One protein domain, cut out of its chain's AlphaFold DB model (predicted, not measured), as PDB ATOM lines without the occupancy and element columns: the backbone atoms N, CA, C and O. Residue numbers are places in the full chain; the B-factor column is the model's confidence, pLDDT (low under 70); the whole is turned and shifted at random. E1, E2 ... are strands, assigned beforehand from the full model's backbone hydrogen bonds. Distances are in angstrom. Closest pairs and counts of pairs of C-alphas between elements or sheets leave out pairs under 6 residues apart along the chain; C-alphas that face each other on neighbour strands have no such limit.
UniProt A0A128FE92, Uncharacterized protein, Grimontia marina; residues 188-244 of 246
ATOM      1  N   CYS A 188      -3.625  11.613 -15.393       83.00
ATOM      2  CA  CYS A 188      -5.059  11.660 -15.151       83.00
ATOM      3  C   CYS A 188      -5.719  12.702 -16.056       83.00
ATOM      4  O   CYS A 188      -5.249  13.831 -16.193       83.00
ATOM      5  N   TYR A 189      -6.852  12.328 -16.638       82.25
ATOM      6  CA  TYR A 189      -7.655  13.188 -17.498       82.25
ATOM      7  C   TYR A 189      -9.125  13.059 -17.112       82.25
ATOM      8  O   TYR A 189      -9.566  11.997 -16.666       82.25
ATOM      9  N   TYR A 190      -9.906  14.110 -17.336       83.44
ATOM     10  CA  TYR A 190     -11.350  13.959 -17.451       83.44
ATOM     11  C   TYR A 190     -11.746  13.858 -18.920       83.44
ATOM     12  O   TYR A 190     -11.187  14.533 -19.789       83.44
ATOM     13  N   VAL A 191     -12.742  13.018 -19.191       82.75
ATOM     14  CA  VAL A 191     -13.304  12.834 -20.526       82.75
ATOM     15  C   VAL A 191     -14.799  13.056 -20.533       82.75
ATOM     16  O   VAL A 191     -15.520  12.593 -19.654       82.75
ATOM     17  N   CYS A 192     -15.274  13.733 -21.572       83.62
ATOM     18  CA  CYS A 192     -16.690  13.891 -21.859       83.62
ATOM     19  C   CYS A 192     -16.988  13.314 -23.244       83.62
ATOM     20  O   CYS A 192     -16.251  13.548 -24.203       83.62
ATOM     21  N   LYS A 193     -18.084  12.567 -23.384       82.56
ATOM     22  CA  LYS A 193     -18.554  12.081 -24.693       82.56
ATOM     23  C   LYS A 193     -19.442  13.136 -25.340       82.56
ATOM     24  O   LYS A 193     -20.232  13.777 -24.653       82.56
ATOM     25  N   ARG A 194     -19.357  13.307 -26.662       81.94
ATOM     26  CA  ARG A 194     -20.269  14.205 -27.393       81.94
ATOM     27  C   ARG A 194     -21.731  13.852 -27.098       81.94
ATOM     28  O   ARG A 194     -22.134  12.708 -27.296       81.94
ATOM     29  N   GLY A 195     -22.519  14.848 -26.695       83.31
ATOM     30  CA  GLY A 195     -23.933  14.659 -26.363       83.31
ATOM     31  C   GLY A 195     -24.170  14.113 -24.952       83.31
ATOM     32  O   GLY A 195     -25.295  13.732 -24.642       83.31
ATOM     33  N   SER A 196     -23.130  14.064 -24.117       83.81
ATOM     34  CA  SER A 196     -23.215  13.720 -22.699       83.81
ATOM     35  C   SER A 196     -22.899  14.946 -21.848       83.81
ATOM     36  O   SER A 196     -21.959  15.676 -22.137       83.81
ATOM     37  N   ALA A 197     -23.646  15.157 -20.769       83.81
ATOM     38  CA  ALA A 197     -23.306  16.161 -19.759       83.81
ATOM     39  C   ALA A 197     -22.415  15.595 -18.634       83.81
ATOM     40  O   ALA A 197     -22.131  16.295 -17.666       83.81
ATOM     41  N   GLU A 198     -21.999  14.331 -18.742       85.00
ATOM     42  CA  GLU A 198     -21.224  13.627 -17.720       85.00
ATOM     43  C   GLU A 198     -19.734  13.590 -18.066       85.00
ATOM     44  O   GLU A 198     -19.350  13.262 -19.196       85.00
ATOM     45  N   LEU A 199     -18.910  13.882 -17.057       83.50
ATOM     46  CA  LEU A 199     -17.461  13.710 -17.088       83.50
ATOM     47  C   LEU A 199     -17.080  12.421 -16.385       83.50
ATOM     48  O   LEU A 199     -17.651  12.093 -15.350       83.50
ATOM     49  N   GLN A 200     -16.087  11.742 -16.943       84.44
ATOM     50  CA  GLN A 200     -15.515  10.523 -16.387       84.44
ATOM     51  C   GLN A 200     -14.026  10.746 -16.151       84.44
ATOM     52  O   GLN A 200     -13.342  11.278 -17.027       84.44
ATOM     53  N   LYS A 201     -13.508  10.341 -14.987       85.50
ATOM     54  CA  LYS A 201     -12.061  10.350 -14.735       85.50
ATOM     55  C   LYS A 201     -11.419   9.113 -15.362       85.50
ATOM     56  O   LYS A 201     -11.904   7.990 -15.207       85.50
ATOM     57  N   VAL A 202     -10.318   9.320 -16.072       83.69
ATOM     58  CA  VAL A 202      -9.565   8.266 -16.755       83.69
ATOM     59  C   VAL A 202      -8.075   8.437 -16.516       83.69
ATOM     60  O   VAL A 202      -7.578   9.550 -16.350       83.69
ATOM     61  N   GLU A 203      -7.361   7.322 -16.526       85.06
ATOM     62  CA  GLU A 203      -5.909   7.293 -16.434       85.06
ATOM     63  C   GLU A 203      -5.338   6.856 -17.782       85.06
ATOM     64  O   GLU A 203      -5.746   5.845 -18.353       85.06
ATOM     65  N   VAL A 204      -4.398   7.630 -18.310       81.81
ATOM     66  CA  VAL A 204      -3.631   7.273 -19.501       81.81
ATOM     67  C   VAL A 204      -2.282   6.751 -19.045       81.81
ATOM     68  O   VAL A 204      -1.542   7.445 -18.352       81.81
ATOM     69  N   ILE A 205      -1.947   5.538 -19.470       81.88
ATOM     70  CA  ILE A 205      -0.666   4.895 -19.199       81.88
ATOM     71  C   ILE A 205       0.061   4.628 -20.515       81.88
ATOM     72  O   ILE A 205      -0.547   4.389 -21.559       81.88
ATOM     73  N   ARG A 206       1.391   4.670 -20.478       77.56
ATOM     74  CA  ARG A 206       2.218   4.272 -21.618       77.56
ATOM     75  C   ARG A 206       2.491   2.778 -21.528       77.56
ATOM     76  O   ARG A 206       3.020   2.322 -20.516       77.56
ATOM     77  N   HIS A 207       2.147   2.040 -22.577       70.81
ATOM     78  CA  HIS A 207       2.492   0.632 -22.688       70.81
ATOM     79  C   HIS A 207       3.702   0.489 -23.612       70.81
ATOM     80  O   HIS A 207       3.700   0.985 -24.738       70.81
ATOM     81  N   GLU A 208       4.755  -0.161 -23.127       64.62
ATOM     82  CA  GLU A 208       5.917  -0.515 -23.940       64.62
ATOM     83  C   GLU A 208       5.845  -2.018 -24.211       64.62
ATOM     84  O   GLU A 208       6.149  -2.818 -23.330       64.62
ATOM     85  N   GLU A 209       5.391  -2.420 -25.403       57.12
ATOM     86  CA  GLU A 209       5.667  -3.779 -25.885       57.12
ATOM     87  C   GLU A 209       7.023  -3.807 -26.592       57.12
ATOM     88  O   GLU A 209       7.429  -2.841 -27.248       57.12
ATOM     89  N   ASP A 210       7.727  -4.930 -26.444       49.72
ATOM     90  CA  ASP A 210       9.066  -5.161 -26.975       49.72
ATOM     91  C   ASP A 210       9.139  -4.893 -28.491       49.72
ATOM     92  O   ASP A 210       8.845  -5.746 -29.330       49.72
ATOM     93  N   GLY A 211       9.612  -3.697 -28.847       46.16
ATOM     94  CA  GLY A 211      10.214  -3.403 -30.146       46.16
ATOM     95  C   GLY A 211       9.365  -2.667 -31.185       46.16
ATOM     96  O   GLY A 211       9.920  -2.344 -32.234       46.16
ATOM     97  N   PHE A 212       8.092  -2.338 -30.940       41.69
ATOM     98  CA  PHE A 212       7.297  -1.544 -31.893       41.69
ATOM     99  C   PHE A 212       6.338  -0.573 -31.191       41.69
ATOM    100  O   PHE A 212       5.461  -1.008 -30.468       41.69
ATOM    101  N   CYS A 213       6.538   0.727 -31.466       49.75
ATOM    102  CA  CYS A 213       5.759   1.925 -31.095       49.75
ATOM    103  C   CYS A 213       5.222   2.044 -29.646       49.75
ATOM    104  O   CYS A 213       4.452   1.202 -29.203       49.75
ATOM    105  N   PRO A 214       5.509   3.148 -28.921       58.44
ATOM    106  CA  PRO A 214       4.860   3.411 -27.639       58.44
ATOM    107  C   PRO A 214       3.375   3.722 -27.876       58.44
ATOM    108  O   PRO A 214       3.019   4.837 -28.263       58.44
ATOM    109  N   GLU A 215       2.506   2.736 -27.676       67.06
ATOM    110  CA  GLU A 215       1.063   2.946 -27.686       67.06
ATOM    111  C   GLU A 215       0.615   3.448 -26.310       67.06
ATOM    112  O   GLU A 215       0.963   2.894 -25.261       67.06
ATOM    113  N   PHE A 216      -0.165   4.530 -26.299       71.19
ATOM    114  CA  PHE A 216      -0.845   4.960 -25.084       71.19
ATOM    115  C   PHE A 216      -2.122   4.145 -24.900       71.19
ATOM    116  O   PHE A 216      -2.943   4.017 -25.816       71.19
ATOM    117  N   VAL A 217      -2.290   3.618 -23.693       72.38
ATOM    118  CA  VAL A 217      -3.461   2.860 -23.270       72.38
ATOM    119  C   VAL A 217      -4.250   3.713 -22.289       72.38
ATOM    120  O   VAL A 217      -3.710   4.309 -21.364       72.38
ATOM    121  N   LEU A 218      -5.551   3.771 -22.519       72.62
ATOM    122  CA  LEU A 218      -6.520   4.438 -21.677       72.62
ATOM    123  C   LEU A 218      -7.174   3.425 -20.747       72.62
ATOM    124  O   LEU A 218      -7.817   2.490 -21.220       72.62
ATOM    125  N   SER A 219      -7.074   3.659 -19.449       70.88
ATOM    126  CA  SER A 219      -7.763   2.916 -18.400       70.88
ATOM    127  C   SER A 219      -8.906   3.770 -17.854       70.88
ATOM    128  O   SER A 219      -8.687   4.858 -17.317       70.88
ATOM    129  N   VAL A 220     -10.148   3.304 -18.003       68.81
ATOM    130  CA  VAL A 220     -11.321   4.018 -17.478       68.81
ATOM    131  C   VAL A 220     -11.591   3.543 -16.055       68.81
ATOM    132  O   VAL A 220     -11.962   2.392 -15.841       68.81
ATOM    133  N   LEU A 221     -11.426   4.431 -15.074       62.72
ATOM    134  CA  LEU A 221     -11.546   4.083 -13.654       62.72
ATOM    135  C   LEU A 221     -13.002   3.903 -13.179       62.72
ATOM    136  O   LEU A 221     -13.229   3.334 -12.116       62.72
ATOM    137  N   GLU A 222     -13.996   4.326 -13.966       53.88
ATOM    138  CA  GLU A 222     -15.410   4.328 -13.546       53.88
ATOM    139  C   GLU A 222     -16.267   3.179 -14.099       53.88
ATOM    140  O   GLU A 222     -17.364   2.938 -13.602       53.88
ATOM    141  N   ASN A 223     -15.781   2.432 -15.090       52.12
ATOM    142  CA  ASN A 223     -16.467   1.261 -15.632       52.12
ATOM    143  C   ASN A 223     -15.487   0.100 -15.554       52.12
ATOM    144  O   ASN A 223     -14.495   0.146 -16.268       52.12
ATOM    145  N   ASP A 224     -15.727  -0.840 -14.630       57.19
ATOM    146  CA  ASP A 224     -15.147  -2.199 -14.518       57.19
ATOM    147  C   ASP A 224     -13.620  -2.409 -14.696       57.19
ATOM    148  O   ASP A 224     -13.157  -3.549 -14.651       57.19
ATOM    149  N   GLY A 225     -12.827  -1.343 -14.821       64.69
ATOM    150  CA  GLY A 225     -11.408  -1.399 -15.162       64.69
ATOM    151  C   GLY A 225     -11.131  -1.641 -16.649       64.69
ATOM    152  O   GLY A 225     -10.031  -2.088 -16.977       64.69
ATOM    153  N   THR A 226     -12.084  -1.388 -17.560       72.62
ATOM    154  CA  THR A 226     -11.832  -1.590 -18.995       72.62
ATOM    155  C   THR A 226     -10.710  -0.679 -19.508       72.62
ATOM    156  O   THR A 226     -10.689   0.533 -19.268       72.62
ATOM    157  N   THR A 227      -9.803  -1.278 -20.286       73.31
ATOM    158  CA  THR A 227      -8.691  -0.601 -20.954       73.31
ATOM    159  C   THR A 227      -8.856  -0.591 -22.477       73.31
ATOM    160  O   THR A 227      -9.392  -1.525 -23.081       73.31
ATOM    161  N   TYR A 228      -8.391   0.477 -23.125       73.25
ATOM    162  CA  TYR A 228      -8.475   0.668 -24.573       73.25
ATOM    163  C   TYR A 228      -7.171   1.245 -25.123       73.25
ATOM    164  O   TYR A 228      -6.602   2.159 -24.533       73.25
ATOM    165  N   ALA A 229      -6.725   0.781 -26.291       74.00
ATOM    166  CA  ALA A 229      -5.676   1.476 -27.036       74.00
ATOM    167  C   ALA A 229      -6.223   2.816 -27.557       74.00
ATOM    168  O   ALA A 229      -7.296   2.853 -28.169       74.00
ATOM    169  N   LEU A 230      -5.505   3.916 -27.307       69.38
ATOM    170  CA  LEU A 230      -5.907   5.248 -27.777       69.38
ATOM    171  C   LEU A 230      -5.751   5.393 -29.295       69.38
ATOM    172  O   LEU A 230      -6.551   6.072 -29.938       69.38
ATOM    173  N   TYR A 231      -4.747   4.727 -29.865       67.38
ATOM    174  CA  TYR A 231      -4.416   4.759 -31.285       67.38
ATOM    175  C   TYR A 231      -4.910   3.455 -31.935       67.38
ATOM    176  O   TYR A 231      -4.460   2.381 -31.557       67.38
ATOM    177  N   GLY A 232      -5.874   3.524 -32.867       59.88
ATOM    178  CA  GLY A 232      -6.409   2.328 -33.555       59.88
ATOM    179  C   GLY A 232      -7.928   2.253 -33.792       59.88
ATOM    180  O   GLY A 232      -8.400   1.198 -34.194       59.88
ATOM    181  N   GLU A 233      -8.678   3.345 -33.572       57.31
ATOM    182  CA  GLU A 233     -10.144   3.483 -33.770       57.31
ATOM    183  C   GLU A 233     -11.029   2.594 -32.869       57.31
ATOM    184  O   GLU A 233     -11.384   1.466 -33.211       57.31
ATOM    185  N   ARG A 234     -11.459   3.131 -31.713       59.84
ATOM    186  CA  ARG A 234     -12.423   2.481 -30.795       59.84
ATOM    187  C   ARG A 234     -13.320   3.468 -30.026       59.84
ATOM    188  O   ARG A 234     -13.369   3.444 -28.803       59.84
ATOM    189  N   ASN A 235     -14.075   4.324 -30.718       64.62
ATOM    190  CA  ASN A 235     -14.996   5.326 -30.141       64.62
ATOM    191  C   ASN A 235     -14.350   6.473 -29.328       64.62
ATOM    192  O   ASN A 235     -15.067   7.410 -28.959       64.62
ATOM    193  N   CYS A 236     -13.036   6.453 -29.074       69.12
ATOM    194  CA  CYS A 236     -12.289   7.549 -28.435       69.12
ATOM    195  C   CYS A 236     -12.280   8.834 -29.288       69.12
ATOM    196  O   CYS A 236     -12.084   9.939 -28.779       69.12
ATOM    197  N   GLU A 237     -12.568   8.732 -30.587       66.69
ATOM    198  CA  GLU A 237     -12.764   9.877 -31.477       66.69
ATOM    199  C   GLU A 237     -13.964  10.748 -31.070       66.69
ATOM    200  O   GLU A 237     -14.020  11.914 -31.431       66.69
ATOM    201  N   LYS A 238     -14.901  10.231 -30.264       73.00
ATOM    202  CA  LYS A 238     -16.064  10.990 -29.761       73.00
ATOM    203  C   LYS A 238     -15.816  11.673 -28.415       73.00
ATOM    204  O   LYS A 238     -16.743  12.275 -27.867       73.00
ATOM    205  N   TRP A 239     -14.621  11.509 -27.848       80.81
ATOM    206  CA  TRP A 239     -14.288  11.966 -26.500       80.81
ATOM    207  C   TRP A 239     -13.568  13.310 -26.581       80.81
ATOM    208  O   TRP A 239     -12.690  13.497 -27.427       80.81
ATOM    209  N   MET A 240     -13.956  14.233 -25.709       80.50
ATOM    210  CA  MET A 240     -13.251  15.482 -25.426       80.50
ATOM    211  C   MET A 240     -12.476  15.302 -24.130       80.50
ATOM    212  O   MET A 240     -12.975  14.640 -23.220       80.50
ATOM    213  N   TRP A 241     -11.286  15.887 -24.061       79.31
ATOM    214  CA  TRP A 241     -10.323  15.668 -22.988       79.31
ATOM    215  C   TRP A 241     -10.011  16.985 -22.292       79.31
ATOM    216  O   TRP A 241      -9.816  17.991 -22.966       79.31
ATOM    217  N   CYS A 242      -9.890  16.958 -20.972       77.19
ATOM    218  CA  CYS A 242      -9.203  17.993 -20.208       77.19
ATOM    219  C   CYS A 242      -8.290  17.325 -19.176       77.19
ATOM    220  O   CYS A 242      -8.555  16.199 -18.741       77.19
ATOM    221  N   HIS A 243      -7.182  17.977 -18.832       75.75
ATOM    222  CA  HIS A 243      -6.279  17.443 -17.818       75.75
ATOM    223  C   HIS A 243      -6.972  17.405 -16.447       75.75
ATOM    224  O   HIS A 243      -7.850  18.210 -16.144       75.75
ATOM    225  N   CYS A 244      -6.604  16.416 -15.634       78.06
ATOM    226  CA  CYS A 244      -7.037  16.293 -14.248       78.06
ATOM    227  C   CYS A 244      -5.797  16.381 -13.355       78.06
ATOM    228  O   CYS A 244      -5.042  15.416 -13.265       78.06
TER     229      CYS A 244
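AT A GLANCE: This is residues 188 to 244 of the 246 residues of an uncharacterized protein of Grimontia marina (UniProt A0A128FE92). The domain is a single, strongly twisted sheet of five antiparallel strands, with the longest strand, E2, in its middle and the turns at residues 194 to 198 and 208 to 214 toward the two ends of its long axis. Residues 230 to 238 lead from one edge strand, E4, back to the other, E5. The printed part has 57 residues, with five named strands, E1 to E5 along the chain, in the sheet order E4, E3, E2, E1, E5; there is no named helix, and the class is all strand. It is elongated, spanning 40 by 21 by 19 A, and only just compact, close to loose, with a radius of gyration of the C-alphas of 11.9 A.

HOW THE PARTS SIT: E2, residues 199 to 207, and E3, residues 215 to 220, form a hairpin at 146 degrees, with N 219 and O 203 2.8 A apart, within hydrogen-bond range. E1, residues 188 to 193, forms a hairpin with E2 at 126 degrees; N 191 and O 200 are 2.8 A apart. E4, residues 227 to 229, forms a hairpin with E3 at 151 degrees; N 228 and O 218 are 2.8 A apart. E1 to E4 are a meander, each strand the antiparallel neighbour of the one before. E5, residues 239 to 243, is antiparallel to E1 at 151 degrees, with N 240 and O 192 2.8 A apart. E4 and E5 are apart.

IN THESE COORDINATES: E2 is 24.5 A long, E1 16.5 A, E3 16.1 A, E5 13.0 A and E4 7.1 A. E1 begins at C-alpha 188 (-5.059, 11.660, -15.151), E2 ends at C-alpha 207 (2.492, 0.632, -22.688), and E5 ends at C-alpha 243 (-6.279, 17.443, -17.818).

THE WHOLE: The C-alphas of Ala 197 and Gly 211, the two farthest apart, are 40.2 A apart. The printed part has no cut and no long link. Mean pLDDT of the printed part is 71.6; residues 208 to 215, 220 to 225 and 230 to 237 are under 70.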